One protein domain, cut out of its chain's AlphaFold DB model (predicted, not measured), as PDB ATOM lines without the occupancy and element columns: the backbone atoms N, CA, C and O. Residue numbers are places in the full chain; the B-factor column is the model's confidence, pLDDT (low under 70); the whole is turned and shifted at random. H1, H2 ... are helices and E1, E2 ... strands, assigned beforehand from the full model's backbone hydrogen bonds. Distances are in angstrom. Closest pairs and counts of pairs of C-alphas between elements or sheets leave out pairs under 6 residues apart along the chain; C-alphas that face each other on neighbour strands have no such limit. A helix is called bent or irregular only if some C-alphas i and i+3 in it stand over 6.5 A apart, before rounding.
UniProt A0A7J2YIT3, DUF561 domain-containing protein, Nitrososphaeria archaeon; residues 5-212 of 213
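What this domain is: This is residues 5 to 212 of the 213 residues of the protein "DUF561 domain-containing protein" of Nitrososphaeria archaeon (UniProt A0A7J2YIT3). A closed barrel of eight parallel strands, E1 to E8, makes the core, and a ring of helices wraps round its outside, among them H1, H3, H4, H5, H6, H8, H9 and H11. H2 stands up from the barrel over E3, and the short H7 lies off the barrel. The printed part has 208 residues, with eleven named helices and eight named strands in the order E1 H1 E2 H2 H3 E3 H4 E4 H5 E5 H6 E6 H7 H8 E7 H9 E8 H10 H11. The class is mixed, helices and strands; the whole is compact, with a radius of gyration of the C-alphas of 15.7 A, and rounded, spanning 43 by 36 by 29 A.

How they stand to each other: The barrel is made of E1, residues 5 to 8, E2, 31 to 34, E3, 58 to 65, E4, 83 to 87, E5, 108 to 112, E6, 133 to 137, E7, 164 to 167, and E8, 185 to 188, in that order round the ring and back to E1. Each has two neighbours, parallel to it; directions differ by 8 degrees between E7 and E8 and by 40 degrees between E8 and E1. Within hydrogen-bond range are N 33 and O 7 at 2.9 A between E1 and E2, N 60 and O 32 at 2.8 A between E2 and E3, N 61 and O 83 at 2.9 A between E3 and E4, N 112 and O 86 at 2.8 A between E4 and E5, N 135 and O 111 at 2.8 A between E5 and E6, N 165 and O 134 at 2.8 A between E6 and E7, N 187 and O 166 at 2.9 A between E7 and E8, and N 188 and O 6 at 2.9 A between E8 and E1. From E1 to E8 run seven strand-helix-strand units, each two parallel neighbour strands with one or more helices between, with right-handed crossovers. Outside the barrel, H1, residues 14 to 27, lies over E1 and E2 at a height of 9.9 A, and H5, 92 to 104, over E4 and E5 at 9.0 A. H4, residues 69 to 78, touches H5 at Gly 69 and Ala 98, the closest C-alphas, 4.2 A apart, at a shallow tilt of 24 degrees, the same way. H6, residues 119 to 128, touches H8, 150 to 159, at Arg 120 and Ile 156, C-alphas 5.8 A apart. H8 is irregular, with C-alphas 151 and 154 7.5 A apart. H9, residues 175 to 180, touches residues 205 to 210 alone of H11, 198 to 210, with the C-alphas of Pro 176 and Ile 209 4.6 A apart. H1 touches H11 at Gly 27 and Arg 203, C-alphas 4.3 A apart. H2, residues 36 to 42, and H3, 45 to 53, touch only at the corner. So do H10, residues 190 to 193, and H11. H7, residues 140 to 143, touches no helix. Every O i to N i+4 pair is within hydrogen-bond range in H1, H2, H3, H4, H5, H9 and H11, against 5 of 6 in H6 and 4 of 6 in H8; H7 and H10 are too short for such a pair.

Where its parts are: E1 begins at C-alpha 5, (-29.837, 25.754, -22.908). E3, the longest strand, measures 19.2 A from first to last C-alpha and ends at C-alpha 65, (-19.997, 42.765, -11.739). H1 measures 19.5 A, H5 18.3 A and H11 18.1 A. H11 ends at C-alpha 210, (-29.910, 18.743, -29.854).

The domain as a whole: The C-alphas farthest apart, those of Arg 93 and Pro 196, are 43.3 A apart. The printed part has no cut and no long link. Its mean pLDDT is 97.0, and no printed residue is under 70; H7 has a mean of 85.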
ATOM      1  N   LEU A   5     -28.923  24.657 -22.609       98.81
ATOM      2  CA  LEU A   5     -29.837  25.754 -22.908       98.81
ATOM      3  C   LEU A   5     -30.060  26.595 -21.649       98.81
ATOM      4  O   LEU A   5     -30.689  26.136 -20.696       98.81
ATOM      5  N   GLN A   6     -29.561  27.827 -21.667       98.88
ATOM      6  CA  GLN A   6     -29.759  28.821 -20.618       98.88
ATOM      7  C   GLN A   6     -30.812  29.835 -21.063       98.88
ATOM      8  O   GLN A   6     -30.737  30.367 -22.172       98.88
ATOM      9  N   VAL A   7     -31.791  30.122 -20.202       98.81
ATOM     10  CA  VAL A   7     -32.846  31.104 -20.491       98.81
ATOM     11  C   VAL A   7     -32.691  32.344 -19.620       98.81
ATOM     12  O   VAL A   7     -32.747  32.249 -18.396       98.81
ATOM     13  N   ALA A   8     -32.535  33.503 -20.264       98.50
ATOM     14  CA  ALA A   8     -32.366  34.796 -19.601       98.50
ATOM     15  C   ALA A   8     -33.713  35.447 -19.261       98.50
ATOM     16  O   ALA A   8     -34.503  35.804 -20.144       98.50
ATOM     17  N   LEU A   9     -33.968  35.629 -17.964       98.31
ATOM     18  CA  LEU A   9     -35.191  36.210 -17.409       98.31
ATOM     19  C   LEU A   9     -35.039  37.727 -17.223       98.31
ATOM     20  O   LEU A   9     -35.051  38.249 -16.108       98.31
ATOM     21  N   ASP A  10     -34.916  38.449 -18.335       97.25
ATOM     22  CA  ASP A  10     -34.777  39.910 -18.359       97.25
ATOM     23  C   ASP A  10     -36.114  40.643 -18.154       97.25
ATOM     24  O   ASP A  10     -36.623  41.321 -19.052       97.25
ATOM     25  N   PHE A  11     -36.686  40.507 -16.963       97.81
ATOM     26  CA  PHE A  11     -37.935  41.156 -16.565       97.81
ATOM     27  C   PHE A  11     -37.696  42.180 -15.461       97.81
ATOM     28  O   PHE A  11     -36.688  42.143 -14.771       97.81
ATOM     29  N   THR A  12     -38.661  43.069 -15.246       97.69
ATOM     30  CA  THR A  12     -38.711  43.930 -14.052       97.69
ATOM     31  C   THR A  12     -39.754  43.453 -13.032       97.69
ATOM     32  O   THR A  12     -39.834  43.987 -11.930       97.69
ATOM     33  N   SER A  13     -40.539  42.422 -13.376       97.94
ATOM     34  CA  SER A  13     -41.561  41.800 -12.527       97.94
ATOM     35  C   SER A  13     -41.207  40.345 -12.226       97.94
ATOM     36  O   SER A  13     -41.013  39.547 -13.145       97.94
ATOM     37  N   LEU A  14     -41.190  39.986 -10.936       97.62
ATOM     38  CA  LEU A  14     -40.957  38.609 -10.488       97.62
ATOM     39  C   LEU A  14     -42.022  37.651 -11.023       97.62
ATOM     40  O   LEU A  14     -41.705  36.554 -11.461       97.62
ATOM     41  N   GLU A  15     -43.285  38.065 -11.002       98.12
ATOM     42  CA  GLU A  15     -44.408  37.225 -11.418       98.12
ATOM     43  C   GLU A  15     -44.288  36.829 -12.897       98.12
ATOM     44  O   GLU A  15     -44.475  35.669 -13.262       98.12
ATOM     45  N   GLN A  16     -43.917  37.789 -13.752       97.94
ATOM     46  CA  GLN A  16     -43.653  37.529 -15.168       97.94
ATOM     47  C   GLN A  16     -42.430  36.628 -15.357       97.94
ATOM     48  O   GLN A  16     -42.507  35.667 -16.123       97.94
ATOM     49  N   ALA A  17     -41.340  36.900 -14.632       98.50
ATOM     50  CA  ALA A  17     -40.129  36.090 -14.688       98.50
ATOM     51  C   ALA A  17     -40.399  34.630 -14.305       98.50
ATOM     52  O   ALA A  17     -39.997  33.730 -15.036       98.50
ATOM     53  N   LEU A  18     -41.125  34.388 -13.209       98.56
ATOM     54  CA  LEU A  18     -41.443  33.040 -12.736       98.56
ATOM     55  C   LEU A  18     -42.350  32.285 -13.710       98.56
ATOM     56  O   LEU A  18     -42.080  31.121 -13.990       98.56
ATOM     57  N   ARG A  19     -43.365  32.937 -14.295       98.38
ATOM     58  CA  ARG A  19     -44.198  32.302 -15.333       98.38
ATOM     59  C   ARG A  19     -43.372  31.832 -16.528       98.38
ATOM     60  O   ARG A  19     -43.547  30.713 -16.999       98.38
ATOM     61  N   VAL A  20     -42.479  32.688 -17.027       98.62
ATOM     62  CA  VAL A  20     -41.626  32.334 -18.170       98.62
ATOM     63  C   VAL A  20     -40.585  31.291 -17.779       98.62
ATOM     64  O   VAL A  20     -40.317  30.398 -18.574       98.62
ATOM     65  N   ALA A  21     -40.056  31.339 -16.557       98.75
ATOM     66  CA  ALA A  21     -39.150  30.322 -16.038       98.75
ATOM     67  C   ALA A  21     -39.809  28.933 -15.980       98.75
ATOM     68  O   ALA A  21     -39.219  27.964 -16.448       98.75
ATOM     69  N   GLU A  22     -41.047  28.829 -15.480       98.62
ATOM     70  CA  GLU A  22     -41.799  27.563 -15.433       98.62
ATOM     71  C   GLU A  22     -42.025  26.983 -16.833       98.62
ATOM     72  O   GLU A  22     -41.776  25.797 -17.073       98.62
ATOM     73  N   ALA A  23     -42.439  27.834 -17.774       98.75
ATOM     74  CA  ALA A  23     -42.619  27.458 -19.170       98.75
ATOM     75  C   ALA A  23     -41.291  27.030 -19.823       98.75
ATOM     76  O   ALA A  23     -41.226  26.001 -20.491       98.75
ATOM     77  N   ALA A  24     -40.209  27.776 -19.595       98.75
ATOM     78  CA  ALA A  24     -38.887  27.469 -20.129       98.75
ATOM     79  C   ALA A  24     -38.350  26.126 -19.613       98.75
ATOM     80  O   ALA A  24     -37.907  25.292 -20.403       98.75
ATOM     81  N   VAL A  25     -38.443  25.869 -18.305       98.69
ATOM     82  CA  VAL A  25     -38.039  24.585 -17.707       98.69
ATOM     83  C   VAL A  25     -38.874  23.439 -18.281       98.69
ATOM     84  O   VAL A  25     -38.315  22.429 -18.703       98.69
ATOM     85  N   SER A  26     -40.195  23.616 -18.401       98.62
ATOM     86  CA  SER A  26     -41.091  22.621 -19.019       98.62
ATOM     87  C   SER A  26     -40.762  22.366 -20.498       98.62
ATOM     88  O   SER A  26     -40.915  21.252 -21.001       98.62
ATOM     89  N   GLY A  27     -40.253  23.386 -21.194       98.44
ATOM     90  CA  GLY A  27     -39.760  23.299 -22.565       98.44
ATOM     91  C   GLY A  27     -38.370  22.668 -22.700       98.44
ATOM     92  O   GLY A  27     -37.956  22.360 -23.819       98.44
ATOM     93  N   GLY A  28     -37.657  22.432 -21.596       98.31
ATOM     94  CA  GLY A  28     -36.335  21.804 -21.584       98.31
ATOM     95  C   GLY A  28     -35.157  22.773 -21.472       98.31
ATOM     96  O   GLY A  28     -34.075  22.446 -21.960       98.31
ATOM     97  N   ALA A  29     -35.351  23.949 -20.866       98.62
ATOM     98  CA  ALA A  29     -34.241  24.768 -20.388       98.62
ATOM     99  C   ALA A  29     -33.455  24.015 -19.305       98.62
ATOM    100  O   ALA A  29     -34.041  23.460 -18.376       98.62
ATOM    101  N   ASP A  30     -32.130  24.017 -19.423       98.75
ATOM    102  CA  ASP A  30     -31.244  23.395 -18.443       98.75
ATOM    103  C   ASP A  30     -30.918  24.385 -17.318       98.75
ATOM    104  O   ASP A  30     -30.834  23.998 -16.152       98.75
ATOM    105  N   TRP A  31     -30.687  25.655 -17.674       98.88
ATOM    106  CA  TRP A  31     -30.286  26.727 -16.760       98.88
ATOM    107  C   TRP A  31     -31.254  27.914 -16.858       98.88
ATOM    108  O   TRP A  31     -31.767  28.233 -17.934       98.88
ATOM    109  N   LEU A  32     -31.467  28.600 -15.737       98.94
ATOM    110  CA  LEU A  32     -32.232  29.844 -15.661       98.94
ATOM    111  C   LEU A  32     -31.317  30.972 -15.207       98.94
ATOM    112  O   LEU A  32     -30.642  30.856 -14.190       98.94
ATOM    113  N   GLU A  33     -31.318  32.078 -15.933       98.88
ATOM    114  CA  GLU A  33     -30.539  33.262 -15.597       98.88
ATOM    115  C   GLU A  33     -31.457  34.360 -15.068       98.88
ATOM    116  O   GLU A  33     -32.381  34.812 -15.748       98.88
ATOM    117  N   VAL A  34     -31.189  34.804 -13.842       98.81
ATOM    118  CA  VAL A  34     -31.796  35.998 -13.260       98.81
ATOM    119  C   VAL A  34     -31.068  37.195 -13.857       98.81
ATOM    120  O   VAL A  34     -30.000  37.579 -13.387       98.81
ATOM    121  N   GLY A  35     -31.637  37.723 -14.941       98.19
ATOM    122  CA  GLY A  35     -31.022  38.768 -15.753       98.19
ATOM    123  C   GLY A  35     -30.804  40.075 -14.992       98.19
ATOM    124  O   GLY A  35     -31.534  40.394 -14.041       98.19
ATOM    125  N   THR A  36     -29.851  40.886 -15.464       97.56
ATOM    126  CA  THR A  36     -29.524  42.189 -14.855       97.56
ATOM    127  C   THR A  36     -30.760  43.066 -14.552       97.56
ATOM    128  O   THR A  36     -30.811  43.664 -13.474       97.56
ATOM    129  N   PRO A  37     -31.781  43.194 -15.436       97.88
ATOM    130  CA  PRO A  37     -32.967  44.013 -15.156       97.88
ATOM    131  C   PRO A  37     -33.777  43.533 -13.948       97.88
ATOM    132  O   PRO A  37     -34.309  44.359 -13.204       97.88
ATOM    133  N   LEU A  38     -33.841  42.219 -13.727       98.50
ATOM    134  CA  LEU A  38     -34.608  41.630 -12.635       98.50
ATOM    135  C   LEU A  38     -33.899  41.852 -11.302       98.50
ATOM    136  O   LEU A  38     -34.523  42.314 -10.345       98.50
ATOM    137  N   ILE A  39     -32.579  41.635 -11.278       98.62
ATOM    138  CA  ILE A  39     -31.724  41.948 -10.126       98.62
ATOM    139  C   ILE A  39     -31.795  43.444  -9.802       98.62
ATOM    140  O   ILE A  39     -31.984  43.814  -8.649       98.62
ATOM    141  N   LYS A  40     -31.726  44.329 -10.803       98.19
ATOM    142  CA  LYS A  40     -31.837  45.782 -10.581       98.19
ATOM    143  C   LYS A  40     -33.210  46.214 -10.065       98.19
ATOM    144  O   LYS A  40     -33.297  47.219  -9.368       98.19
ATOM    145  N   SER A  41     -34.267  45.476 -10.395       98.12
ATOM    146  CA  SER A  41     -35.633  45.823  -9.984       98.12
ATOM    147  C   SER A  41     -35.970  45.345  -8.571       98.12
ATOM    148  O   SER A  41     -36.729  46.009  -7.871       98.12
ATOM    149  N   LEU A  42     -35.430  44.197  -8.151       97.62
ATOM    150  CA  LEU A  42     -35.843  43.496  -6.924       97.62
ATOM    151  C   LEU A  42     -34.685  43.219  -5.950       97.62
ATOM    152  O   LEU A  42     -34.871  42.618  -4.887       97.62
ATOM    153  N   GLY A  43     -33.476  43.637  -6.316       98.06
ATOM    154  CA  GLY A  43     -32.244  43.309  -5.617       98.06
ATOM    155  C   GLY A  43     -31.867  41.831  -5.730       98.06
ATOM    156  O   GLY A  43     -32.487  41.035  -6.441       98.06
ATOM    157  N   ILE A  44     -30.856  41.448  -4.949       97.62
ATOM    158  CA  ILE A  44     -30.313  40.082  -4.924       97.62
ATOM    159  C   ILE A  44     -31.340  39.024  -4.482       97.62
ATOM    160  O   ILE A  44     -31.206  37.843  -4.793       97.62
ATOM    161  N   SER A  45     -32.420  39.450  -3.817       97.69
ATOM    162  CA  SER A  45     -33.512  38.570  -3.386       97.69
ATOM    163  C   SER A  45     -34.176  37.814  -4.543       97.69
ATOM    164  O   SER A  45     -34.635  36.689  -4.346       97.69
ATOM    165  N   ALA A  46     -34.162  38.370  -5.762       98.50
ATOM    166  CA  ALA A  46     -34.678  37.694  -6.949       98.50
ATOM    167  C   ALA A  46     -33.958  36.366  -7.228       98.50
ATOM    168  O   ALA A  46     -34.608  35.387  -7.588       98.50
ATOM    169  N   VAL A  47     -32.640  36.313  -7.007       98.81
ATOM    170  CA  VAL A  47     -31.832  35.096  -7.184       98.81
ATOM    171  C   VAL A  47     -32.320  33.998  -6.247       98.81
ATOM    172  O   VAL A  47     -32.626  32.898  -6.702       98.81
ATOM    173  N   LYS A  48     -32.502  34.333  -4.965       98.56
ATOM    174  CA  LYS A  48     -33.009  33.402  -3.953       98.56
ATOM    175  C   LYS A  48     -34.388  32.865  -4.304       98.56
ATOM    176  O   LYS A  48     -34.596  31.658  -4.266       98.56
ATOM    177  N   LEU A  49     -35.311  33.742  -4.690       98.56
ATOM    178  CA  LEU A  49     -36.683  33.348  -5.014       98.56
ATOM    179  C   LEU A  49     -36.743  32.410  -6.229       98.56
ATOM    180  O   LEU A  49     -37.526  31.461  -6.234       98.56
ATOM    181  N   VAL A  50     -35.902  32.635  -7.243       98.69
ATOM    182  CA  VAL A  50     -35.799  31.732  -8.400       98.69
ATOM    183  C   VAL A  50     -35.128  30.411  -8.001       98.69
ATOM    184  O   VAL A  50     -35.649  29.350  -8.338       98.69
ATOM    185  N   ALA A  51     -34.032  30.442  -7.240       98.50
ATOM    186  CA  ALA A  51     -33.333  29.235  -6.790       98.50
ATOM    187  C   ALA A  51     -34.208  28.331  -5.905       98.50
ATOM    188  O   ALA A  51     -34.224  27.114  -6.092       98.50
ATOM    189  N   GLU A  52     -34.993  28.910  -4.993       98.38
ATOM    190  CA  GLU A  52     -35.947  28.174  -4.153       98.38
ATOM    191  C   GLU A  52     -37.102  27.580  -4.973       98.38
ATOM    192  O   GLU A  52     -37.563  26.474  -4.680       98.38
ATOM    193  N   ARG A  53     -37.564  28.282  -6.018       98.50
ATOM    194  CA  ARG A  53     -38.632  27.791  -6.903       98.50
ATOM    195  C   ARG A  53     -38.167  26.645  -7.805       98.50
ATOM    196  O   ARG A  53     -38.970  25.765  -8.112       98.50
ATOM    197  N   PHE A  54     -36.896  26.638  -8.209       98.38
ATOM    198  CA  PHE A  54     -36.328  25.664  -9.147       98.38
ATOM    199  C   PHE A  54     -35.061  24.980  -8.592       98.38
ATOM    200  O   PHE A  54     -33.991  25.088  -9.190       98.38
ATOM    201  N   PRO A  55     -35.151  24.202  -7.495       97.31
ATOM    202  CA  PRO A  55     -33.975  23.672  -6.785       97.31
ATOM    203  C   PRO A  55     -33.113  22.700  -7.615       97.31
ATOM    204  O   PRO A  55     -31.924  22.501  -7.345       97.31
ATOM    205  N   ASN A  56     -33.708  22.093  -8.644       96.75
ATOM    206  CA  ASN A  56     -33.046  21.137  -9.534       96.75
ATOM    207  C   ASN A  56     -32.471  21.786 -10.802       96.75
ATOM    208  O   ASN A  56     -31.851  21.095 -11.605       96.75
ATOM    209  N   VAL A  57     -32.667  23.092 -10.984       98.38
ATOM    210  CA  VAL A  57     -32.211  23.850 -12.152       98.38
ATOM    211  C   VAL A  57     -31.023  24.710 -11.735       98.38
ATOM    212  O   VAL A  57     -30.997  25.268 -10.639       98.38
ATOM    213  N   THR A  58     -30.006  24.808 -12.585       98.75
ATOM    214  CA  THR A  58     -28.889  25.724 -12.325       98.75
ATOM    215  C   THR A  58     -29.378  27.157 -12.484       98.75
ATOM    216  O   THR A  58     -29.850  27.534 -13.556       98.75
ATOM    217  N   VAL A  59     -29.238  27.953 -11.424       98.88
ATOM    218  CA  VAL A  59     -29.532  29.386 -11.457       98.88
ATOM    219  C   VAL A  59     -28.249  30.176 -11.689       98.88
ATOM    220  O   VAL A  59     -27.268  29.999 -10.965       98.88
ATOM    221  N   VAL A  60     -28.275  31.046 -12.693       98.94
ATOM    222  CA  VAL A  60     -27.225  32.021 -13.000       98.94
ATOM    223  C   VAL A  60     -27.660  33.384 -12.466       98.94
ATOM    224  O   VAL A  60     -28.776  33.824 -12.743       98.94
ATOM    225  N   ALA A  61     -26.801  34.058 -11.709       98.88
ATOM    226  CA  ALA A  61     -26.991  35.456 -11.341       98.88
ATOM    227  C   ALA A  61     -26.198  36.337 -12.306       98.88
ATOM    228  O   ALA A  61     -24.964  36.363 -12.267       98.88
ATOM    229  N   ASP A  62     -26.909  37.060 -13.168       98.75
ATOM    230  CA  ASP A  62     -26.298  37.960 -14.138       98.75
ATOM    231  C   ASP A  62     -25.998  39.326 -13.508       98.75
ATOM    232  O   ASP A  62     -26.661  40.335 -13.766       98.75
ATOM    233  N   MET A  63     -25.014  39.322 -12.609       98.50
ATOM    234  CA  MET A  63     -24.615  40.494 -11.833       98.50
ATOM    235  C   MET A  63     -23.960  41.559 -12.714       98.50
ATOM    236  O   MET A  63     -24.093  42.749 -12.424       98.50
ATOM    237  N   LYS A  64     -23.281  41.149 -13.799       98.12
ATOM    238  CA  LYS A  64     -22.412  42.028 -14.603       98.12
ATOM    239  C   LYS A  64     -21.468  42.839 -13.714       98.12
ATOM    240  O   LYS A  64     -21.265  44.035 -13.936       98.12
ATOM    241  N   THR A  65     -20.915  42.171 -12.705       98.69
ATOM    242  CA  THR A  65     -19.997  42.765 -11.739       98.69
ATOM    243  C   THR A  65     -18.843  43.434 -12.477       98.69
ATOM    244  O   THR A  65     -18.251  42.849 -13.385       98.69
ATOM    245  N   ILE A  66     -18.556  44.685 -12.126       98.56
ATOM    246  CA  ILE A  66     -17.458  45.478 -12.706       98.56
ATOM    247  C   ILE A  66     -16.415  45.864 -11.655       98.56
ATOM    248  O   ILE A  66     -15.242  46.038 -11.974       98.56
ATOM    249  N   ASP A  67     -16.853  45.965 -10.403       98.25
ATOM    250  CA  ASP A  67     -16.062  46.262  -9.217       98.25
ATOM    251  C   ASP A  67     -16.661  45.488  -8.032       98.25
ATOM    252  O   ASP A  67     -17.786  45.001  -8.121       98.25
ATOM    253  N   THR A  68     -15.934  45.376  -6.921       97.62
ATOM    254  CA  THR A  68     -16.348  44.654  -5.702       97.62
ATOM    255  C   THR A  68     -16.572  43.148  -5.911       97.62
ATOM    256  O   THR A  68     -17.503  42.556  -5.368       97.62
ATOM    257  N   GLY A  69     -15.666  42.527  -6.677       98.56
ATOM    258  CA  GLY A  69     -15.739  41.141  -7.159       98.56
ATOM    259  C   GLY A  69     -16.133  40.120  -6.096       98.56
ATOM    260  O   GLY A  69     -17.156  39.454  -6.242       98.56
ATOM    261  N   TYR A  70     -15.371  40.056  -4.998       98.81
ATOM    262  CA  TYR A  70     -15.642  39.100  -3.921       98.81
ATOM    263  C   TYR A  70     -17.039  39.291  -3.320       98.81
ATOM    264  O   TYR A  70     -17.798  38.337  -3.163       98.81
ATOM    265  N   LEU A  71     -17.408  40.536  -2.996       98.69
ATOM    266  CA  LEU A  71     -18.664  40.840  -2.315       98.69
ATOM    267  C   LEU A  71     -19.879  40.514  -3.193       98.69
ATOM    268  O   LEU A  71     -20.822  39.886  -2.713       98.69
ATOM    269  N   GLU A  72     -19.878  40.923  -4.463       98.69
ATOM    270  CA  GLU A  72     -21.003  40.660  -5.368       98.69
ATOM    271  C   GLU A  72     -21.147  39.175  -5.707       98.69
ATOM    272  O   GLU A  72     -22.269  38.655  -5.697       98.69
ATOM    273  N   ALA A  73     -20.031  38.469  -5.911       98.81
ATOM    274  CA  ALA A  73     -20.041  37.026  -6.121       98.81
ATOM    275  C   ALA A  73     -20.533  36.264  -4.884       98.81
ATOM    276  O   ALA A  73     -21.418  35.410  -5.004       98.81
ATOM    277  N   LEU A  74     -20.058  36.637  -3.692       98.75
ATOM    278  CA  LEU A  74     -20.532  36.093  -2.420       98.75
ATOM    279  C   LEU A  74     -22.038  36.310  -2.242       98.75
ATOM    280  O   LEU A  74     -22.756  35.383  -1.855       98.75
ATOM    281  N   MET A  75     -22.528  37.523  -2.517       98.56
ATOM    282  CA  MET A  75     -23.951  37.843  -2.424       98.56
ATOM    283  C   MET A  75     -24.772  36.932  -3.336       98.56
ATOM    284  O   MET A  75     -25.744  36.336  -2.874       98.56
ATOM    285  N   ALA A  76     -24.379  36.776  -4.600       98.75
ATOM    286  CA  ALA A  76     -25.085  35.920  -5.545       98.75
ATOM    287  C   ALA A  76     -25.060  34.438  -5.140       98.75
ATOM    288  O   ALA A  76     -26.122  33.810  -5.055       98.75
ATOM    289  N   ALA A  77     -23.882  33.891  -4.837       98.69
ATOM    290  CA  ALA A  77     -23.723  32.488  -4.462       98.69
ATOM    291  C   ALA A  77     -24.489  32.152  -3.169       98.69
ATOM    292  O   ALA A  77     -25.229  31.170  -3.112       98.69
ATOM    293  N   SER A  78     -24.431  33.033  -2.163       98.25
ATOM    294  CA  SER A  78     -25.173  32.872  -0.900       98.25
ATOM    295  C   SER A  78     -26.696  32.951  -1.066       98.25
ATOM    296  O   SER A  78     -27.435  32.490  -0.197       98.25
ATOM    297  N   HIS A  79     -27.182  33.514  -2.178       98.44
ATOM    298  CA  HIS A  79     -28.601  33.531  -2.552       98.44
ATOM    299  C   HIS A  79     -28.975  32.383  -3.503       98.44
ATOM    300  O   HIS A  79     -30.061  32.387  -4.069       98.44
ATOM    301  N   GLY A  80     -28.115  31.373  -3.656       98.19
ATOM    302  CA  GLY A  80     -28.424  30.146  -4.392       98.19
ATOM    303  C   GLY A  80     -28.047  30.170  -5.872       98.19
ATOM    304  O   GLY A  80     -28.395  29.231  -6.592       98.19
ATOM    305  N   ALA A  81     -27.327  31.196  -6.341       98.75
ATOM    306  CA  ALA A  81     -26.717  31.140  -7.664       98.75
ATOM    307  C   ALA A  81     -25.659  30.031  -7.706       98.75
ATOM    308  O   ALA A  81     -24.793  29.944  -6.840       98.75
ATOM    309  N   ARG A  82     -25.706  29.204  -8.750       98.88
ATOM    310  CA  ARG A  82     -24.663  28.215  -9.057       98.88
ATOM    311  C   ARG A  82     -23.652  28.740 -10.071       98.88
ATOM    312  O   ARG A  82     -22.577  28.163 -10.213       98.88
ATOM    313  N   VAL A  83     -23.991  29.819 -10.770       98.94
ATOM    314  CA  VAL A  83     -23.091  30.551 -11.662       98.94
ATOM    315  C   VAL A  83     -23.276  32.046 -11.423       98.94
ATOM    316  O   VAL A  83     -24.411  32.507 -11.304       98.94
ATOM    317  N   VAL A  84     -22.184  32.802 -11.371       98.88
ATOM    318  CA  VAL A  84     -22.203  34.265 -11.234       98.88
ATOM    319  C   VAL A  84     -21.475  34.899 -12.412       98.88
ATOM    320  O   VAL A  84     -20.444  34.377 -12.837       98.88
ATOM    321  N   THR A  85     -22.002  36.006 -12.950       98.88
ATOM    322  CA  THR A  85     -21.349  36.739 -14.046       98.88
ATOM    323  C   THR A  85     -20.537  37.942 -13.565       98.88
ATOM    324  O   THR A  85     -21.012  38.765 -12.783       98.88
ATOM    325  N   VAL A  86     -19.324  38.086 -14.099       98.88
ATOM    326  CA  VAL A  86     -18.482  39.290 -13.993       98.88
ATOM    327  C   VAL A  86     -18.149  39.772 -15.404       98.88
ATOM    328  O   VAL A  86     -18.005  38.961 -16.318       98.88
ATOM    329  N   LEU A  87     -18.052  41.081 -15.624       98.81
ATOM    330  CA  LEU A  87     -17.657  41.615 -16.927       98.81
ATOM    331  C   LEU A  87     -16.154  41.425 -17.139       98.81
ATOM    332  O   LEU A  87     -15.349  41.777 -16.284       98.81
ATOM    333  N   GLY A  88     -15.753  40.989 -18.330       98.62
ATOM    334  CA  GLY A  88     -14.351  40.930 -18.750       98.62
ATOM    335  C   GLY A  88     -13.685  42.307 -18.836       98.62
ATOM    336  O   GLY A  88     -12.467  42.387 -18.934       98.62
ATOM    337  N   LEU A  89     -14.458  43.396 -18.774       98.38
ATOM    338  CA  LEU A  89     -13.945  44.763 -18.624       98.38
ATOM    339  C   LEU A  89     -13.504  45.101 -17.191       98.38
ATOM    340  O   LEU A  89     -12.871  46.139 -16.996       98.38
ATOM    341  N   ALA A  90     -13.855  44.276 -16.203       98.69
ATOM    342  CA  ALA A  90     -13.405  44.454 -14.830       98.69
ATOM    343  C   ALA A  90     -11.881  44.287 -14.732       98.69
ATOM    344  O   ALA A  90     -11.244  43.687 -15.606       98.69
ATOM    345  N   SER A  91     -11.299  44.817 -13.655       98.69
ATOM    346  CA  SER A  91      -9.876  44.611 -13.374       98.69
ATOM    347  C   SER A  91      -9.579  43.131 -13.117       98.69
ATOM    348  O   SER A  91     -10.445  42.408 -12.626       98.69
ATOM    349  N   ASP A  92      -8.353  42.689 -13.398       98.81
ATOM    350  CA  ASP A  92      -7.938  41.294 -13.165       98.81
ATOM    351  C   ASP A  92      -8.175  40.885 -11.713       98.81
ATOM    352  O   ASP A  92      -8.808  39.870 -11.451       98.81
ATOM    353  N   ARG A  93      -7.816  41.772 -10.781       98.75
ATOM    354  CA  ARG A  93      -8.068  41.593  -9.351       98.75
ATOM    355  C   ARG A  93      -9.551  41.396  -9.026       98.75
ATOM    356  O   ARG A  93      -9.887  40.575  -8.188       98.75
ATOM    357  N   THR A  94     -10.447  42.146  -9.668       98.88
ATOM    358  CA  THR A  94     -11.897  41.987  -9.469       98.88
ATOM    359  C   THR A  94     -12.371  40.611  -9.935       98.88
ATOM    360  O   THR A  94     -13.243  40.025  -9.301       98.88
ATOM    361  N   ILE A  95     -11.819  40.104 -11.040       98.94
ATOM    362  CA  ILE A  95     -12.171  38.790 -11.590       98.94
ATOM    363  C   ILE A  95     -11.636  37.675 -10.685       98.94
ATOM    364  O   ILE A  95     -12.404  36.777 -10.357       98.94
ATOM    365  N   GLU A  96     -10.383  37.771 -10.233       98.88
ATOM    366  CA  GLU A  96      -9.778  36.834  -9.270       98.88
ATOM    367  C   GLU A  96     -10.594  36.778  -7.972       98.88
ATOM    368  O   GLU A  96     -11.052  35.716  -7.563       98.88
ATOM    369  N   GLU A  97     -10.882  37.937  -7.373       98.88
ATOM    370  CA  GLU A  97     -11.668  38.029  -6.138       98.88
ATOM    371  C   GLU A  97     -13.099  37.479  -6.310       98.88
ATOM    372  O   GLU A  97     -13.656  36.880  -5.388       98.88
ATOM    373  N   ALA A  98     -13.714  37.659  -7.485       98.88
ATOM    374  CA  ALA A  98     -15.013  37.064  -7.795       98.88
ATOM    375  C   ALA A  98     -14.931  35.538  -7.981       98.88
ATOM    376  O   ALA A  98     -15.865  34.833  -7.589       98.88
ATOM    377  N   ALA A  99     -13.841  35.031  -8.567       98.88
ATOM    378  CA  ALA A  99     -13.601  33.599  -8.734       98.88
ATOM    379  C   ALA A  99     -13.443  32.920  -7.371       98.88
ATOM    380  O   ALA A  99     -14.146  31.946  -7.102       98.88
ATOM    381  N   ASP A 100     -12.622  33.500  -6.490       98.81
ATOM    382  CA  ASP A 100     -12.409  33.022  -5.123       98.81
ATOM    383  C   ASP A 100     -13.743  32.889  -4.374       98.81
ATOM    384  O   ASP A 100     -14.100  31.800  -3.921       98.81
ATOM    385  N   ALA A 101     -14.543  33.962  -4.327       98.81
ATOM    386  CA  ALA A 101     -15.852  33.936  -3.671       98.81
ATOM    387  C   ALA A 101     -16.815  32.916  -4.302       98.81
ATOM    388  O   ALA A 101     -17.543  32.223  -3.587       98.81
ATOM    389  N   ALA A 102     -16.849  32.808  -5.634       98.69
ATOM    390  CA  ALA A 102     -17.701  31.828  -6.298       98.69
ATOM    391  C   ALA A 102     -17.299  30.398  -5.901       98.69
ATOM    392  O   ALA A 102     -18.159  29.607  -5.510       98.69
ATOM    393  N   HIS A 103     -16.006  30.069  -5.946       98.75
ATOM    394  CA  HIS A 103     -15.499  28.726  -5.654       98.75
ATOM    395  C   HIS A 103     -15.641  28.350  -4.179       98.75
ATOM    396  O   HIS A 103     -16.096  27.241  -3.884       98.75
ATOM    397  N   GLU A 104     -15.347  29.270  -3.256       98.50
ATOM    398  CA  GLU A 104     -15.549  29.093  -1.808       98.50
ATOM    399  C   GLU A 104     -17.007  28.759  -1.461       98.50
ATOM    400  O   GLU A 104     -17.283  28.006  -0.524       98.50
ATOM    401  N   HIS A 105     -17.950  29.259  -2.264       97.75
ATOM    402  CA  HIS A 105     -19.386  29.067  -2.079       97.75
ATOM    403  C   HIS A 105     -20.008  28.049  -3.048       97.75
ATOM    404  O   HIS A 105     -21.226  28.026  -3.227       97.75
ATOM    405  N   SER A 106     -19.199  27.151  -3.630       97.19
ATOM    406  CA  SER A 106     -19.659  26.073  -4.530       97.19
ATOM    407  C   SER A 106     -20.434  26.561  -5.764       97.19
ATOM    408  O   SER A 106     -21.254  25.831  -6.329       97.19
ATOM    409  N   ALA A 107     -20.163  27.789  -6.195       98.69
ATOM    410  CA  ALA A 107     -20.613  28.362  -7.449       98.69
ATOM    411  C   ALA A 107     -19.464  28.385  -8.471       98.69
ATOM    412  O   ALA A 107     -18.323  28.008  -8.198       98.69
ATOM    413  N   LYS A 108     -19.801  28.789  -9.692       98.88
ATOM    414  CA  LYS A 108     -18.883  28.914 -10.822       98.88
ATOM    415  C   LYS A 108     -18.854  30.351 -11.322       98.88
ATOM    416  O   LYS A 108     -19.886  31.024 -11.296       98.88
ATOM    417  N   LEU A 109     -17.706  30.807 -11.810       98.88
ATOM    418  CA  LEU A 109     -17.572  32.139 -12.389       98.88
ATOM    419  C   LEU A 109     -17.707  32.080 -13.914       98.88
ATOM    420  O   LEU A 109     -17.013  31.320 -14.588       98.88
ATOM    421  N   MET A 110     -18.588  32.913 -14.465       98.94
ATOM    422  CA  MET A 110     -18.702  33.155 -15.900       98.94
ATOM    423  C   MET A 110     -18.241  34.577 -16.216       98.94
ATOM    424  O   MET A 110     -18.800  35.540 -15.696       98.94
ATOM    425  N   VAL A 111     -17.250  34.723 -17.091       98.88
ATOM    426  CA  VAL A 111     -16.745  36.043 -17.483       98.88
ATOM    427  C   VAL A 111     -17.378  36.480 -18.801       98.88
ATOM    428  O   VAL A 111     -17.182  35.847 -19.836       98.88
ATOM    429  N   ASP A 112     -18.158  37.559 -18.755       98.69
ATOM    430  CA  ASP A 112     -18.869  38.146 -19.892       98.69
ATOM    431  C   ASP A 112     -17.956  39.109 -20.666       98.69
ATOM    432  O   ASP A 112     -17.616  40.191 -20.188       98.69
ATOM    433  N   LEU A 113     -17.574  38.731 -21.887       97.88
ATOM    434  CA  LEU A 113     -16.711  39.516 -22.772       97.88
ATOM    435  C   LEU A 113     -17.447  40.653 -23.501       97.88
ATOM    436  O   LEU A 113     -16.913  41.228 -24.453       97.88
ATOM    437  N   MET A 114     -18.668  40.994 -23.089       95.00
ATOM    438  CA  MET A 114     -19.417  42.117 -23.639       95.00
ATOM    439  C   MET A 114     -18.562  43.396 -23.671       95.00
ATOM    440  O   MET A 114     -18.003  43.824 -22.662       95.00
ATOM    441  N   LEU A 115     -18.492  44.020 -24.855       94.50
ATOM    442  CA  LEU A 115     -17.737  45.251 -25.153       94.50
ATOM    443  C   LEU A 115     -16.202  45.153 -25.019       94.50
ATOM    444  O   LEU A 115     -15.509  46.162 -25.184       94.50
ATOM    445  N   VAL A 116     -15.645  43.964 -24.783       96.38
ATOM    446  CA  VAL A 116     -14.196  43.743 -24.845       96.38
ATOM    447  C   VAL A 116     -13.717  43.887 -26.292       96.38
ATOM    448  O   VAL A 116     -14.314  43.346 -27.219       96.38
ATOM    449  N   ARG A 117     -12.626  44.636 -26.496       93.25
ATOM    450  CA  ARG A 117     -12.077  44.908 -27.836       93.25
ATOM    451  C   ARG A 117     -11.234  43.755 -28.375       93.25
ATOM    452  O   ARG A 117     -11.441  43.329 -29.504       93.25
ATOM    453  N   ASP A 118     -10.280  43.283 -27.577       96.12
ATOM    454  CA  ASP A 118      -9.416  42.151 -27.918       96.12
ATOM    455  C   ASP A 118      -9.968  40.893 -27.244       96.12
ATOM    456  O   ASP A 118      -9.587  40.537 -26.127       96.12
ATOM    457  N   LEU A 119     -10.968  40.292 -27.894       95.75
ATOM    458  CA  LEU A 119     -11.720  39.169 -27.338       95.75
ATOM    459  C   LEU A 119     -10.819  37.956 -27.089       95.75
ATOM    460  O   LEU A 119     -10.909  37.359 -26.022       95.75
ATOM    461  N   ARG A 120      -9.939  37.622 -28.043       96.38
ATOM    462  CA  ARG A 120      -9.039  36.465 -27.955       96.38
ATOM    463  C   ARG A 120      -8.103  36.594 -26.762       96.38
ATOM    464  O   ARG A 120      -8.076  35.711 -25.910       96.38
ATOM    465  N   LYS A 121      -7.382  37.716 -26.672       97.81
ATOM    466  CA  LYS A 121      -6.451  37.955 -25.569       97.81
ATOM    467  C   LYS A 121      -7.174  37.935 -24.227       97.81
ATOM    468  O   LYS A 121      -6.721  37.276 -23.296       97.81
ATOM    469  N   ARG A 122      -8.314  38.630 -24.124       98.38
ATOM    470  CA  ARG A 122      -9.029  38.706 -22.849       98.38
ATOM    471  C   ARG A 122      -9.607  37.359 -22.435       98.38
ATOM    472  O   ARG A 122      -9.585  37.051 -21.253       98.38
ATOM    473  N   ALA A 123     -10.096  36.554 -23.378       98.31
ATOM    474  CA  ALA A 123     -10.570  35.202 -23.098       98.31
ATOM    475  C   ALA A 123      -9.458  34.325 -22.496       98.31
ATOM    476  O   ALA A 123      -9.697  33.651 -21.498       98.31
ATOM    477  N   GLU A 124      -8.244  34.374 -23.057       98.25
ATOM    478  CA  GLU A 124      -7.076  33.651 -22.528       98.25
ATOM    479  C   GLU A 124      -6.719  34.128 -21.103       98.25
ATOM    480  O   GLU A 124      -6.545  33.309 -20.202       98.25
ATOM    481  N   GLU A 125      -6.680  35.444 -20.867       98.62
ATOM    482  CA  GLU A 125      -6.369  36.027 -19.550       98.62
ATOM    483  C   GLU A 125      -7.370  35.601 -18.470       98.62
ATOM    484  O   GLU A 125      -6.976  35.137 -17.401       98.62
ATOM    485  N   VAL A 126      -8.673  35.723 -18.737       98.69
ATOM    486  CA  VAL A 126      -9.696  35.506 -17.699       98.69
ATOM    487  C   VAL A 126      -9.792  34.046 -17.262       98.69
ATOM    488  O   VAL A 126     -10.144  33.773 -16.118       98.69
ATOM    489  N   VAL A 127      -9.410  33.105 -18.130       98.62
ATOM    490  CA  VAL A 127      -9.259  31.691 -17.757       98.62
ATOM    491  C   VAL A 127      -8.149  31.519 -16.723       98.62
ATOM    492  O   VAL A 127      -8.338  30.803 -15.743       98.62
ATOM    493  N   THR A 128      -7.017  32.215 -16.883       98.50
ATOM    494  CA  THR A 128      -5.925  32.168 -15.892       98.50
ATOM    495  C   THR A 128      -6.289  32.828 -14.561       98.50
ATOM    496  O   THR A 128      -5.765  32.421 -13.528       98.50
ATOM    497  N   LEU A 129      -7.234  33.775 -14.578       98.69
ATOM    498  CA  LEU A 129      -7.794  34.447 -13.398       98.69
ATOM    499  C   LEU A 129      -8.886  33.623 -12.682       98.69
ATOM    500  O   LEU A 129      -9.444  34.087 -11.692       98.69
ATOM    501  N   GLY A 130      -9.220  32.420 -13.164       98.44
ATOM    502  CA  GLY A 130     -10.160  31.517 -12.487       98.44
ATOM    503  C   GLY A 130     -11.568  31.454 -13.083       98.44
ATOM    504  O   GLY A 130     -12.469  30.901 -12.450       98.44
ATOM    505  N   ALA A 131     -11.787  31.975 -14.296       98.75
ATOM    506  CA  ALA A 131     -13.054  31.787 -14.998       98.75
ATOM    507  C   ALA A 131     -13.334  30.298 -15.268       98.75
ATOM    508  O   ALA A 131     -12.532  29.607 -15.895       98.75
ATOM    509  N   ASP A 132     -14.516  29.817 -14.878       98.88
ATOM    510  CA  ASP A 132     -14.993  28.478 -15.247       98.88
ATOM    511  C   ASP A 132     -15.680  28.467 -16.616       98.88
ATOM    512  O   ASP A 132     -15.751  27.428 -17.271       98.88
ATOM    513  N   TYR A 133     -16.216  29.619 -17.031       98.88
ATOM    514  CA  TYR A 133     -16.884  29.819 -18.312       98.88
ATOM    515  C   TYR A 133     -16.523  31.183 -18.895       98.88
ATOM    516  O   TYR A 133     -16.398  32.172 -18.171       98.88
ATOM    517  N   VAL A 134     -16.457  31.258 -20.221       98.69
ATOM    518  CA  VAL A 134     -16.321  32.522 -20.956       98.69
ATOM    519  C   VAL A 134     -17.589  32.750 -21.761       98.69
ATOM    520  O   VAL A 134     -18.030  31.857 -22.479       98.69
ATOM    521  N   LEU A 135     -18.181  33.935 -21.659       98.62
ATOM    522  CA  LEU A 135     -19.392  34.309 -22.378       98.62
ATOM    523  C   LEU A 135     -19.070  35.323 -23.483       98.62
ATOM    524  O   LEU A 135     -18.678  36.454 -23.211       98.62
ATOM    525  N   LEU A 136     -19.294  34.930 -24.739       97.81
ATOM    526  CA  LEU A 136     -19.325  35.854 -25.870       97.81
ATOM    527  C   LEU A 136     -20.729  36.451 -26.006       97.81
ATOM    528  O   LEU A 136     -21.676  35.764 -26.401       97.81
ATOM    529  N   HIS A 137     -20.858  37.740 -25.710       96.69
ATOM    530  CA  HIS A 137     -22.148  38.417 -25.628       96.69
ATOM    531  C   HIS A 137     -22.186  39.675 -26.493       96.69
ATOM    532  O   HIS A 137     -21.387  40.597 -26.334       96.69
ATOM    533  N   VAL A 138     -23.172  39.733 -27.391       93.06
ATOM    534  CA  VAL A 138     -23.551  40.974 -28.078       93.06
ATOM    535  C   VAL A 138     -24.761  41.581 -27.374       93.06
ATOM    536  O   VAL A 138     -25.809  40.941 -27.294       93.06
ATOM    537  N   GLY A 139     -24.632  42.821 -26.895       87.56
ATOM    538  CA  GLY A 139     -25.689  43.544 -26.183       87.56
ATOM    539  C   GLY A 139     -26.966  43.762 -27.008       87.56
ATOM    540  O   GLY A 139     -26.954  43.747 -28.240       87.56
ATOM    541  N   LYS A 140     -28.101  43.951 -26.325       84.69
ATOM    542  CA  LYS A 140     -29.428  44.114 -26.960       84.69
ATOM    543  C   LYS A 140     -29.542  45.354 -27.849       84.69
ATOM    544  O   LYS A 140     -30.354  45.375 -28.767       84.69
ATOM    545  N   ASP A 141     -28.792  46.395 -27.533       83.38
ATOM    546  CA  ASP A 141     -28.669  47.624 -28.307       83.38
ATOM    547  C   ASP A 141     -27.950  47.370 -29.634       83.38
ATOM    548  O   ASP A 141     -28.524  47.643 -30.683       83.38
ATOM    549  N   LEU A 142     -26.782  46.724 -29.597       84.94
ATOM    550  CA  LEU A 142     -25.991  46.398 -30.789       84.94
ATOM    551  C   LEU A 142     -26.672  45.368 -31.703       84.94
ATOM    552  O   LEU A 142     -26.498  45.391 -32.920       84.94
ATOM    553  N   GLN A 143     -27.500  44.481 -31.145       85.44
ATOM    554  CA  GLN A 143     -28.317  43.552 -31.936       85.44
ATOM    555  C   GLN A 143     -29.298  44.275 -32.873       85.44
ATOM    556  O   GLN A 143     -29.615  43.747 -33.940       85.44
ATOM    557  N   LYS A 144     -29.776  45.475 -32.511       82.19
ATOM    558  CA  LYS A 144     -30.664  46.270 -33.382       82.19
ATOM    559  C   LYS A 144     -29.954  46.740 -34.648       82.19
ATOM    560  O   LYS A 144     -30.611  46.919 -35.668       82.19
ATOM    561  N   ASP A 145     -28.630  46.844 -34.588       82.88
ATOM    562  CA  ASP A 145     -27.767  47.192 -35.715       82.88
ATOM    563  C   ASP A 145     -27.351  45.952 -36.534       82.88
ATOM    564  O   ASP A 145     -26.531  46.041 -37.446       82.88
ATOM    565  N   GLY A 146     -27.916  44.776 -36.228       80.31
ATOM    566  CA  GLY A 146     -27.679  43.525 -36.951       80.31
ATOM    567  C   GLY A 146     -26.417  42.765 -36.530       80.31
ATOM    568  O   GLY A 146     -26.074  41.763 -37.161       80.31
ATOM    569  N   LEU A 147     -25.727  43.201 -35.471       82.06
ATOM    570  CA  LEU A 147     -24.556  42.502 -34.938       82.06
ATOM    571  C   LEU A 147     -24.955  41.167 -34.296       82.06
ATOM    572  O   LEU A 147     -25.917  41.082 -33.532       82.06
ATOM    573  N   THR A 148     -24.176  40.119 -34.578       85.00
ATOM    574  CA  THR A 148     -24.382  38.776 -34.016       85.00
ATOM    575  C   THR A 148     -23.068  38.215 -33.474       85.00
ATOM    576  O   THR A 148     -22.017  38.470 -34.063       85.00
ATOM    577  N   PRO A 149     -23.094  37.415 -32.392       87.12
ATOM    578  CA  PRO A 149     -21.874  36.854 -31.807       87.12
ATOM    579  C   PRO A 149     -21.239  35.754 -32.677       87.12
ATOM    580  O   PRO A 149     -20.075  35.408 -32.493       87.12
ATOM    581  N   LEU A 150     -21.983  35.186 -33.633       89.06
ATOM    582  CA  LEU A 150     -21.564  34.004 -34.396       89.06
ATOM    583  C   LEU A 150     -20.280  34.220 -35.209       89.06
ATOM    584  O   LEU A 150     -19.550  33.259 -35.435       89.06
ATOM    585  N   ALA A 151     -20.007  35.459 -35.631       84.75
ATOM    586  CA  ALA A 151     -18.828  35.790 -36.427       84.75
ATOM    587  C   ALA A 151     -17.509  35.582 -35.661       84.75
ATOM    588  O   ALA A 151     -16.519  35.189 -36.269       84.75
ATOM    589  N   TRP A 152     -17.512  35.794 -34.342       89.00
ATOM    590  CA  TRP A 152     -16.317  35.696 -33.490       89.00
ATOM    591  C   TRP A 152     -16.261  34.407 -32.670       89.00
ATOM    592  O   TRP A 152     -15.231  34.077 -32.098       89.00
ATOM    593  N   LEU A 153     -17.359  33.652 -32.612       94.56
ATOM    594  CA  LEU A 153     -17.494  32.526 -31.690       94.56
ATOM    595  C   LEU A 153     -16.407  31.456 -31.854       94.56
ATOM    596  O   LEU A 153     -15.869  30.999 -30.852       94.56
ATOM    597  N   ARG A 154     -16.069  31.071 -33.093       94.31
ATOM    598  CA  ARG A 154     -15.040  30.042 -33.336       94.31
ATOM    599  C   ARG A 154     -13.671  30.459 -32.817       94.31
ATOM    600  O   ARG A 154     -12.995  29.651 -32.203       94.31
ATOM    601  N   GLU A 155     -13.304  31.721 -33.019       92.94
ATOM    602  CA  GLU A 155     -12.022  32.251 -32.555       92.94
ATOM    603  C   GLU A 155     -11.876  32.114 -31.035       92.94
ATOM    604  O   GLU A 155     -10.816  31.722 -30.558       92.94
ATOM    605  N   ILE A 156     -12.954  32.379 -30.291       96.25
ATOM    606  CA  ILE A 156     -12.953  32.264 -28.829       96.25
ATOM    607  C   ILE A 156     -12.976  30.805 -28.385       96.25
ATOM    608  O   ILE A 156     -12.233  30.432 -27.487       96.25
ATOM    609  N   VAL A 157     -13.788  29.963 -29.029       97.25
ATOM    610  CA  VAL A 157     -13.820  28.520 -28.744       97.25
ATOM    611  C   VAL A 157     -12.449  27.876 -28.943       97.25
ATOM    612  O   VAL A 157     -12.062  27.033 -28.142       97.25
ATOM    613  N   ASP A 158     -11.713  28.270 -29.981       96.19
ATOM    614  CA  ASP A 158     -10.409  27.686 -30.297       96.19
ATOM    615  C   ASP A 158      -9.278  28.219 -29.394       96.19
ATOM    616  O   ASP A 158      -8.200  27.623 -29.362       96.19
ATOM    617  N   CYS A 159      -9.484  29.330 -28.669       95.50
ATOM    618  CA  CYS A 159      -8.445  29.951 -27.842       95.50
ATOM    619  C   CYS A 159      -8.529  29.621 -26.345       95.50
ATOM    620  O   CYS A 159      -7.574  29.906 -25.625       95.50
ATOM    621  N   VAL A 160      -9.624  29.023 -25.860       97.19
ATOM    622  CA  VAL A 160      -9.774  28.643 -24.444       97.19
ATOM    623  C   VAL A 160     -10.208  27.191 -24.269       97.19
ATOM    624  O   VAL A 160     -10.968  26.647 -25.061       97.19
ATOM    625  N   GLU A 161      -9.762  26.566 -23.179       95.69
ATOM    626  CA  GLU A 161     -10.140  25.184 -22.844       95.69
ATOM    627  C   GLU A 161     -11.456  25.095 -22.054       95.69
ATOM    628  O   GLU A 161     -12.095  24.039 -22.007       95.69
ATOM    629  N   VAL A 162     -11.883  26.200 -21.432       98.06
ATOM    630  CA  VAL A 162     -13.128  26.252 -20.658       98.06
ATOM    631  C   VAL A 162     -14.358  26.305 -21.574       98.06
ATOM    632  O   VAL A 162     -14.280  26.804 -22.699       98.06
ATOM    633  N   PRO A 163     -15.536  25.829 -21.128       98.38
ATOM    634  CA  PRO A 163     -16.739  25.888 -21.947       98.38
ATOM    635  C   PRO A 163     -17.138  27.333 -22.284       98.38
ATOM    636  O   PRO A 163     -17.363  28.159 -21.398       98.38
ATOM    637  N   VAL A 164     -17.295  27.610 -23.580       98.62
ATOM    638  CA  VAL A 164     -17.751  28.914 -24.074       98.62
ATOM    639  C   VAL A 164     -19.279  28.972 -24.117       98.62
ATOM    640  O   VAL A 164     -19.945  28.103 -24.701       98.62
ATOM    641  N   ALA A 165     -19.823  30.021 -23.510       98.69
ATOM    642  CA  ALA A 165     -21.203  30.454 -23.614       98.69
ATOM    643  C   ALA A 165     -21.362  31.511 -24.713       98.69
ATOM    644  O   ALA A 165     -20.446  32.283 -24.996       98.69
ATOM    645  N   VAL A 166     -22.543  31.569 -25.326       98.25
ATOM    646  CA  VAL A 166     -22.868  32.598 -26.317       98.25
ATOM    647  C   VAL A 166     -24.246  33.199 -26.069       98.25
ATOM    648  O   VAL A 166     -25.220  32.473 -25.858       98.25
ATOM    649  N   ALA A 167     -24.325  34.527 -26.123       97.38
ATOM    650  CA  ALA A 167     -25.552  35.294 -25.956       97.38
ATOM    651  C   ALA A 167     -25.677  36.393 -27.017       97.38
ATOM    652  O   ALA A 167     -24.702  37.012 -27.444       97.38
ATOM    653  N   GLY A 168     -26.922  36.676 -27.392       94.31
ATOM    654  CA  GLY A 168     -27.283  37.804 -28.246       94.31
ATOM    655  C   GLY A 168     -27.981  37.366 -29.529       94.31
ATOM    656  O   GLY A 168     -27.375  36.761 -30.410       94.31
ATOM    657  N   GLY A 169     -29.280  37.664 -29.628       92.44
ATOM    658  CA  GLY A 169     -30.079  37.425 -30.835       92.44
ATOM    659  C   GLY A 169     -30.275  35.953 -31.228       92.44
ATOM    660  O   GLY A 169     -30.586  35.665 -32.385       92.44
ATOM    661  N   LEU A 170     -30.074  35.003 -30.309       95.81
ATOM    662  CA  LEU A 170     -30.212  33.577 -30.613       95.81
ATOM    663  C   LEU A 170     -31.685  33.139 -30.675       95.81
ATOM    664  O   LEU A 170     -32.530  33.602 -29.911       95.81
ATOM    665  N   SER A 171     -31.979  32.229 -31.601       95.69
ATOM    666  CA  SER A 171     -33.307  31.662 -31.873       95.69
ATOM    667  C   SER A 171     -33.183  30.188 -32.272       95.69
ATOM    668  O   SER A 171     -32.071  29.682 -32.417       95.69
ATOM    669  N   ALA A 172     -34.299  29.498 -32.535       96.69
ATOM    670  CA  ALA A 172     -34.267  28.112 -33.020       96.69
ATOM    671  C   ALA A 172     -33.500  27.958 -34.350       96.69
ATOM    672  O   ALA A 172     -32.965  26.889 -34.632       96.69
ATOM    673  N   LEU A 173     -33.406  29.032 -35.144       95.62
ATOM    674  CA  LEU A 173     -32.659  29.048 -36.398       95.62
ATOM    675  C   LEU A 173     -31.147  29.214 -36.180       95.62
ATOM    676  O   LEU A 173     -30.350  28.542 -36.830       95.62
ATOM    677  N   THR A 174     -30.744  30.109 -35.276       96.06
ATOM    678  CA  THR A 174     -29.337  30.521 -35.111       96.06
ATOM    679  C   THR A 174     -28.606  29.771 -33.996       96.06
ATOM    680  O   THR A 174     -27.397  29.569 -34.085       96.06
ATOM    681  N   ALA A 175     -29.314  29.285 -32.976       97.44
ATOM    682  CA  ALA A 175     -28.729  28.527 -31.872       97.44
ATOM    683  C   ALA A 175     -27.973  27.252 -32.317       97.44
ATOM    684  O   ALA A 175     -26.865  27.026 -31.824       97.44
ATOM    685  N   PRO A 176     -28.457  26.446 -33.288       97.31
ATOM    686  CA  PRO A 176     -27.706  25.282 -33.771       97.31
ATOM    687  C   PRO A 176     -26.386  25.663 -34.454       97.31
ATOM    688  O   PRO A 176     -25.431  24.888 -34.441       97.31
ATOM    689  N   MET A 177     -26.304  26.861 -35.043       97.12
ATOM    690  CA  MET A 177     -25.066  27.361 -35.649       97.12
ATOM    691  C   MET A 177     -24.007  27.641 -34.579       97.12
ATOM    692  O   MET A 177     -22.843  27.309 -34.787       97.12
ATOM    693  N   ALA A 178     -24.412  28.184 -33.426       97.50
ATOM    694  CA  ALA A 178     -23.515  28.394 -32.293       97.50
ATOM    695  C   ALA A 178     -22.971  27.068 -31.738       97.50
ATOM    696  O   ALA A 178     -21.772  26.946 -31.497       97.50
ATOM    697  N   VAL A 179     -23.826  26.045 -31.618       97.94
ATOM    698  CA  VAL A 179     -23.396  24.699 -31.203       97.94
ATOM    699  C   VAL A 179     -22.393  24.107 -32.194       97.94
ATOM    700  O   VAL A 179     -21.341  23.623 -31.785       97.94
ATOM    701  N   LYS A 180     -22.658  24.204 -33.505       96.62
ATOM    702  CA  LYS A 180     -21.721  23.760 -34.556       96.62
ATOM    703  C   LYS A 180     -20.402  24.536 -34.564       96.62
ATOM    704  O   LYS A 180     -19.398  24.023 -35.049       96.62
ATOM    705  N   ALA A 181     -20.406  25.772 -34.075       96.44
ATOM    706  CA  ALA A 181     -19.202  26.572 -33.870       96.44
ATOM    707  C   ALA A 181     -18.466  26.226 -32.561       96.44
ATOM    708  O   ALA A 181     -17.402  26.776 -32.319       96.44
ATOM    709  N   GLY A 182     -19.004  25.305 -31.754       96.88
ATOM    710  CA  GLY A 182     -18.347  24.711 -30.591       96.88
ATOM    711  C   GLY A 182     -18.830  25.220 -29.233       96.88
ATOM    712  O   GLY A 182     -18.417  24.656 -28.216       96.88
ATOM    713  N   ALA A 183     -19.750  26.195 -29.197       97.94
ATOM    714  CA  ALA A 183     -20.336  26.679 -27.950       97.94
ATOM    715  C   ALA A 183     -20.986  25.544 -27.149       97.94
ATOM    716  O   ALA A 183     -21.664  24.668 -27.697       97.94
ATOM    717  N   LYS A 184     -20.790  25.577 -25.829       98.31
ATOM    718  CA  LYS A 184     -21.337  24.583 -24.897       98.31
ATOM    719  C   LYS A 184     -22.554  25.091 -24.140       98.31
ATOM    720  O   LYS A 184     -23.343  24.267 -23.686       98.31
ATOM    721  N   ILE A 185     -22.720  26.409 -24.029       98.75
ATOM    722  CA  ILE A 185     -23.844  27.049 -23.342       98.75
ATOM    723  C   ILE A 185     -24.494  28.049 -24.302       98.75
ATOM    724  O   ILE A 185     -23.841  28.947 -24.833       98.75
ATOM    725  N   ILE A 186     -25.787  27.874 -24.550       98.62
ATOM    726  CA  ILE A 186     -26.578  28.695 -25.464       98.62
ATOM    727  C   ILE A 186     -27.536  29.537 -24.631       98.62
ATOM    728  O   ILE A 186     -28.477  28.996 -24.052       98.62
ATOM    729  N   VAL A 187     -27.306  30.849 -24.579       98.69
ATOM    730  CA  VAL A 187     -28.123  31.779 -23.795       98.69
ATOM    731  C   VAL A 187     -29.183  32.420 -24.685       98.69
ATOM    732  O   VAL A 187     -28.873  33.113 -25.660       98.69
ATOM    733  N   VAL A 188     -30.454  32.209 -24.347       98.31
ATOM    734  CA  VAL A 188     -31.594  32.764 -25.081       98.31
ATOM    735  C   VAL A 188     -32.489  33.569 -24.146       98.31
ATOM    736  O   VAL A 188     -33.059  33.041 -23.200       98.31
ATOM    737  N   GLY A 189     -32.648  34.858 -24.446       96.44
ATOM    738  CA  GLY A 189     -33.583  35.747 -23.750       96.44
ATOM    739  C   GLY A 189     -34.815  36.041 -24.599       96.44
ATOM    740  O   GLY A 189     -35.777  35.277 -24.615       96.44
ATOM    741  N   GLY A 190     -34.760  37.150 -25.347       94.75
ATOM    742  CA  GLY A 190     -35.907  37.755 -26.043       94.75
ATOM    743  C   GLY A 190     -36.730  36.823 -26.936       94.75
ATOM    744  O   GLY A 190     -37.946  36.973 -26.994       94.75
ATOM    745  N   ALA A 191     -36.101  35.841 -27.592       96.75
ATOM    746  CA  ALA A 191     -36.823  34.878 -28.424       96.75
ATOM    747  C   ALA A 191     -37.790  33.999 -27.612       96.75
ATOM    748  O   ALA A 191     -38.827  33.621 -28.138       96.75
ATOM    749  N   ILE A 192     -37.475  33.698 -26.347       98.12
ATOM    750  CA  ILE A 192     -38.335  32.918 -25.445       98.12
ATOM    751  C   ILE A 192     -39.241  33.852 -24.643       98.12
ATOM    752  O   ILE A 192     -40.452  33.651 -24.603       98.12
ATOM    753  N   SER A 193     -38.677  34.892 -24.024       94.56
ATOM    754  CA  SER A 193     -39.430  35.780 -23.129       94.56
ATOM    755  C   SER A 193     -40.474  36.638 -23.844       94.56
ATOM    756  O   SER A 193     -41.480  36.995 -23.236       94.56
ATOM    757  N   GLY A 194     -40.255  36.959 -25.122       93.69
ATOM    758  CA  GLY A 194     -41.204  37.689 -25.963       93.69
ATOM    759  C   GLY A 194     -42.167  36.799 -26.753       93.69
ATOM    760  O   GLY A 194     -42.988  37.326 -27.504       93.69
ATOM    761  N   ALA A 195     -42.066  35.470 -26.637       97.06
ATOM    762  CA  ALA A 195     -42.906  34.559 -27.401       97.06
ATOM    763  C   ALA A 195     -44.337  34.485 -26.834       97.06
ATOM    764  O   ALA A 195     -44.513  34.493 -25.615       97.06
ATOM    765  N   PRO A 196     -45.364  34.308 -27.689       96.88
ATOM    766  CA  PRO A 196     -46.723  34.010 -27.230       96.88
ATOM    767  C   PRO A 196     -46.815  32.711 -26.416       96.88
ATOM    768  O   PRO A 196     -47.658  32.593 -25.534       96.88
ATOM    769  N   ASP A 197     -45.945  31.745 -26.725       98.19
ATOM    770  CA  ASP A 197     -45.828  30.460 -26.035       98.19
ATOM    771  C   ASP A 197     -44.343  30.178 -25.728       98.19
ATOM    772  O   ASP A 197     -43.615  29.628 -26.572       98.19
ATOM    773  N   PRO A 198     -43.857  30.604 -24.546       98.50
ATOM    774  CA  PRO A 198     -42.468  30.405 -24.148       98.50
ATOM    775  C   PRO A 198     -42.079  28.931 -24.002       98.50
ATOM    776  O   PRO A 198     -40.939  28.578 -24.303       98.50
ATOM    777  N   GLU A 199     -43.001  28.052 -23.595       98.75
ATOM    778  CA  GLU A 199     -42.721  26.620 -23.429       98.75
ATOM    779  C   GLU A 199     -42.458  25.969 -24.785       98.75
ATOM    780  O   GLU A 199     -41.422  25.326 -24.990       98.75
ATOM    781  N   LYS A 200     -43.376  26.167 -25.739       98.69
ATOM    782  CA  LYS A 200     -43.225  25.647 -27.099       98.69
ATOM    783  C   LYS A 200     -41.958  26.185 -27.753       98.69
ATOM    784  O   LYS A 200     -41.195  25.404 -28.319       98.69
ATOM    785  N   THR A 201     -41.703  27.485 -27.626       98.69
ATOM    786  CA  THR A 201     -40.518  28.123 -28.216       98.69
ATOM    787  C   THR A 201     -39.225  27.565 -27.618       98.69
ATOM    788  O   THR A 201     -38.295  27.225 -28.350       98.69
ATOM    789  N   THR A 202     -39.178  27.380 -26.297       98.81
ATOM    790  CA  THR A 202     -38.033  26.754 -25.618       98.81
ATOM    791  C   THR A 202     -37.808  25.326 -26.112       98.81
ATOM    792  O   THR A 202     -36.681  24.951 -26.439       98.81
ATOM    793  N   ARG A 203     -38.884  24.548 -26.271       98.81
ATOM    794  CA  ARG A 203     -38.842  23.171 -26.783       98.81
ATOM    795  C   ARG A 203     -38.344  23.087 -28.223       98.81
ATOM    796  O   ARG A 203     -37.607  22.163 -28.566       98.81
ATOM    797  N   GLU A 204     -38.743  24.026 -29.073       98.62
ATOM    798  CA  GLU A 204     -38.262  24.123 -30.455       98.62
ATOM    799  C   GLU A 204     -36.763  24.424 -30.502       98.62
ATOM    800  O   GLU A 204     -36.026  23.734 -31.207       98.62
ATOM    801  N   ILE A 205     -36.294  25.377 -29.692       98.69
ATOM    802  CA  ILE A 205     -34.866  25.696 -29.576       98.69
ATOM    803  C   ILE A 205     -34.089  24.481 -29.074       98.69
ATOM    804  O   ILE A 205     -33.113  24.097 -29.715       98.69
ATOM    805  N   ARG A 206     -34.540  23.838 -27.986       98.56
ATOM    806  CA  ARG A 206     -33.917  22.635 -27.406       98.56
ATOM    807  C   ARG A 206     -33.737  21.532 -28.444       98.56
ATOM    808  O   ARG A 206     -32.642  20.988 -28.570       98.56
ATOM    809  N   LYS A 207     -34.785  21.237 -29.222       98.38
ATOM    810  CA  LYS A 207     -34.722  20.260 -30.321       98.38
ATOM    811  C   LYS A 207     -33.722  20.674 -31.397       98.38
ATOM    812  O   LYS A 207     -32.954  19.838 -31.862       98.38
ATOM    813  N   ALA A 208     -33.723  21.948 -31.785       98.19
ATOM    814  CA  ALA A 208     -32.825  22.452 -32.814       98.19
ATOM    815  C   ALA A 208     -31.353  22.300 -32.394       98.19
ATOM    816  O   ALA A 208     -30.548  21.795 -33.177       98.19
ATOM    817  N   ILE A 209     -31.005  22.663 -31.157       98.06
ATOM    818  CA  ILE A 209     -29.631  22.519 -30.655       98.06
ATOM    819  C   ILE A 209     -29.239  21.062 -30.380       98.06
ATOM    820  O   ILE A 209     -28.077  20.727 -30.560       98.06
ATOM    821  N   ASP A 210     -30.177  20.184 -30.002       97.31
ATOM    822  CA  ASP A 210     -29.910  18.743 -29.854       97.31
ATOM    823  C   ASP A 210     -29.678  18.047 -31.204       97.31
ATOM    824  O   ASP A 210     -28.935  17.077 -31.275       97.31
ATOM    825  N   SER A 211     -30.282  18.540 -32.291       96.00
ATOM    826  CA  SER A 211     -30.204  17.904 -33.618       96.00
ATOM    827  C   SER A 211     -28.836  17.993 -34.309       96.00
ATOM    828  O   SER A 211     -28.651  17.419 -35.382       96.00
ATOM    829  N   VAL A 212     -27.893  18.747 -33.737       94.75
ATOM    830  CA  VAL A 212     -26.586  19.053 -34.341       94.75
ATOM    831  C   VAL A 212     -25.402  18.578 -33.493       94.75
ATOM    832  O   VAL A 212     -24.280  19.030 -33.724       94.75
TER     833      VAL A 212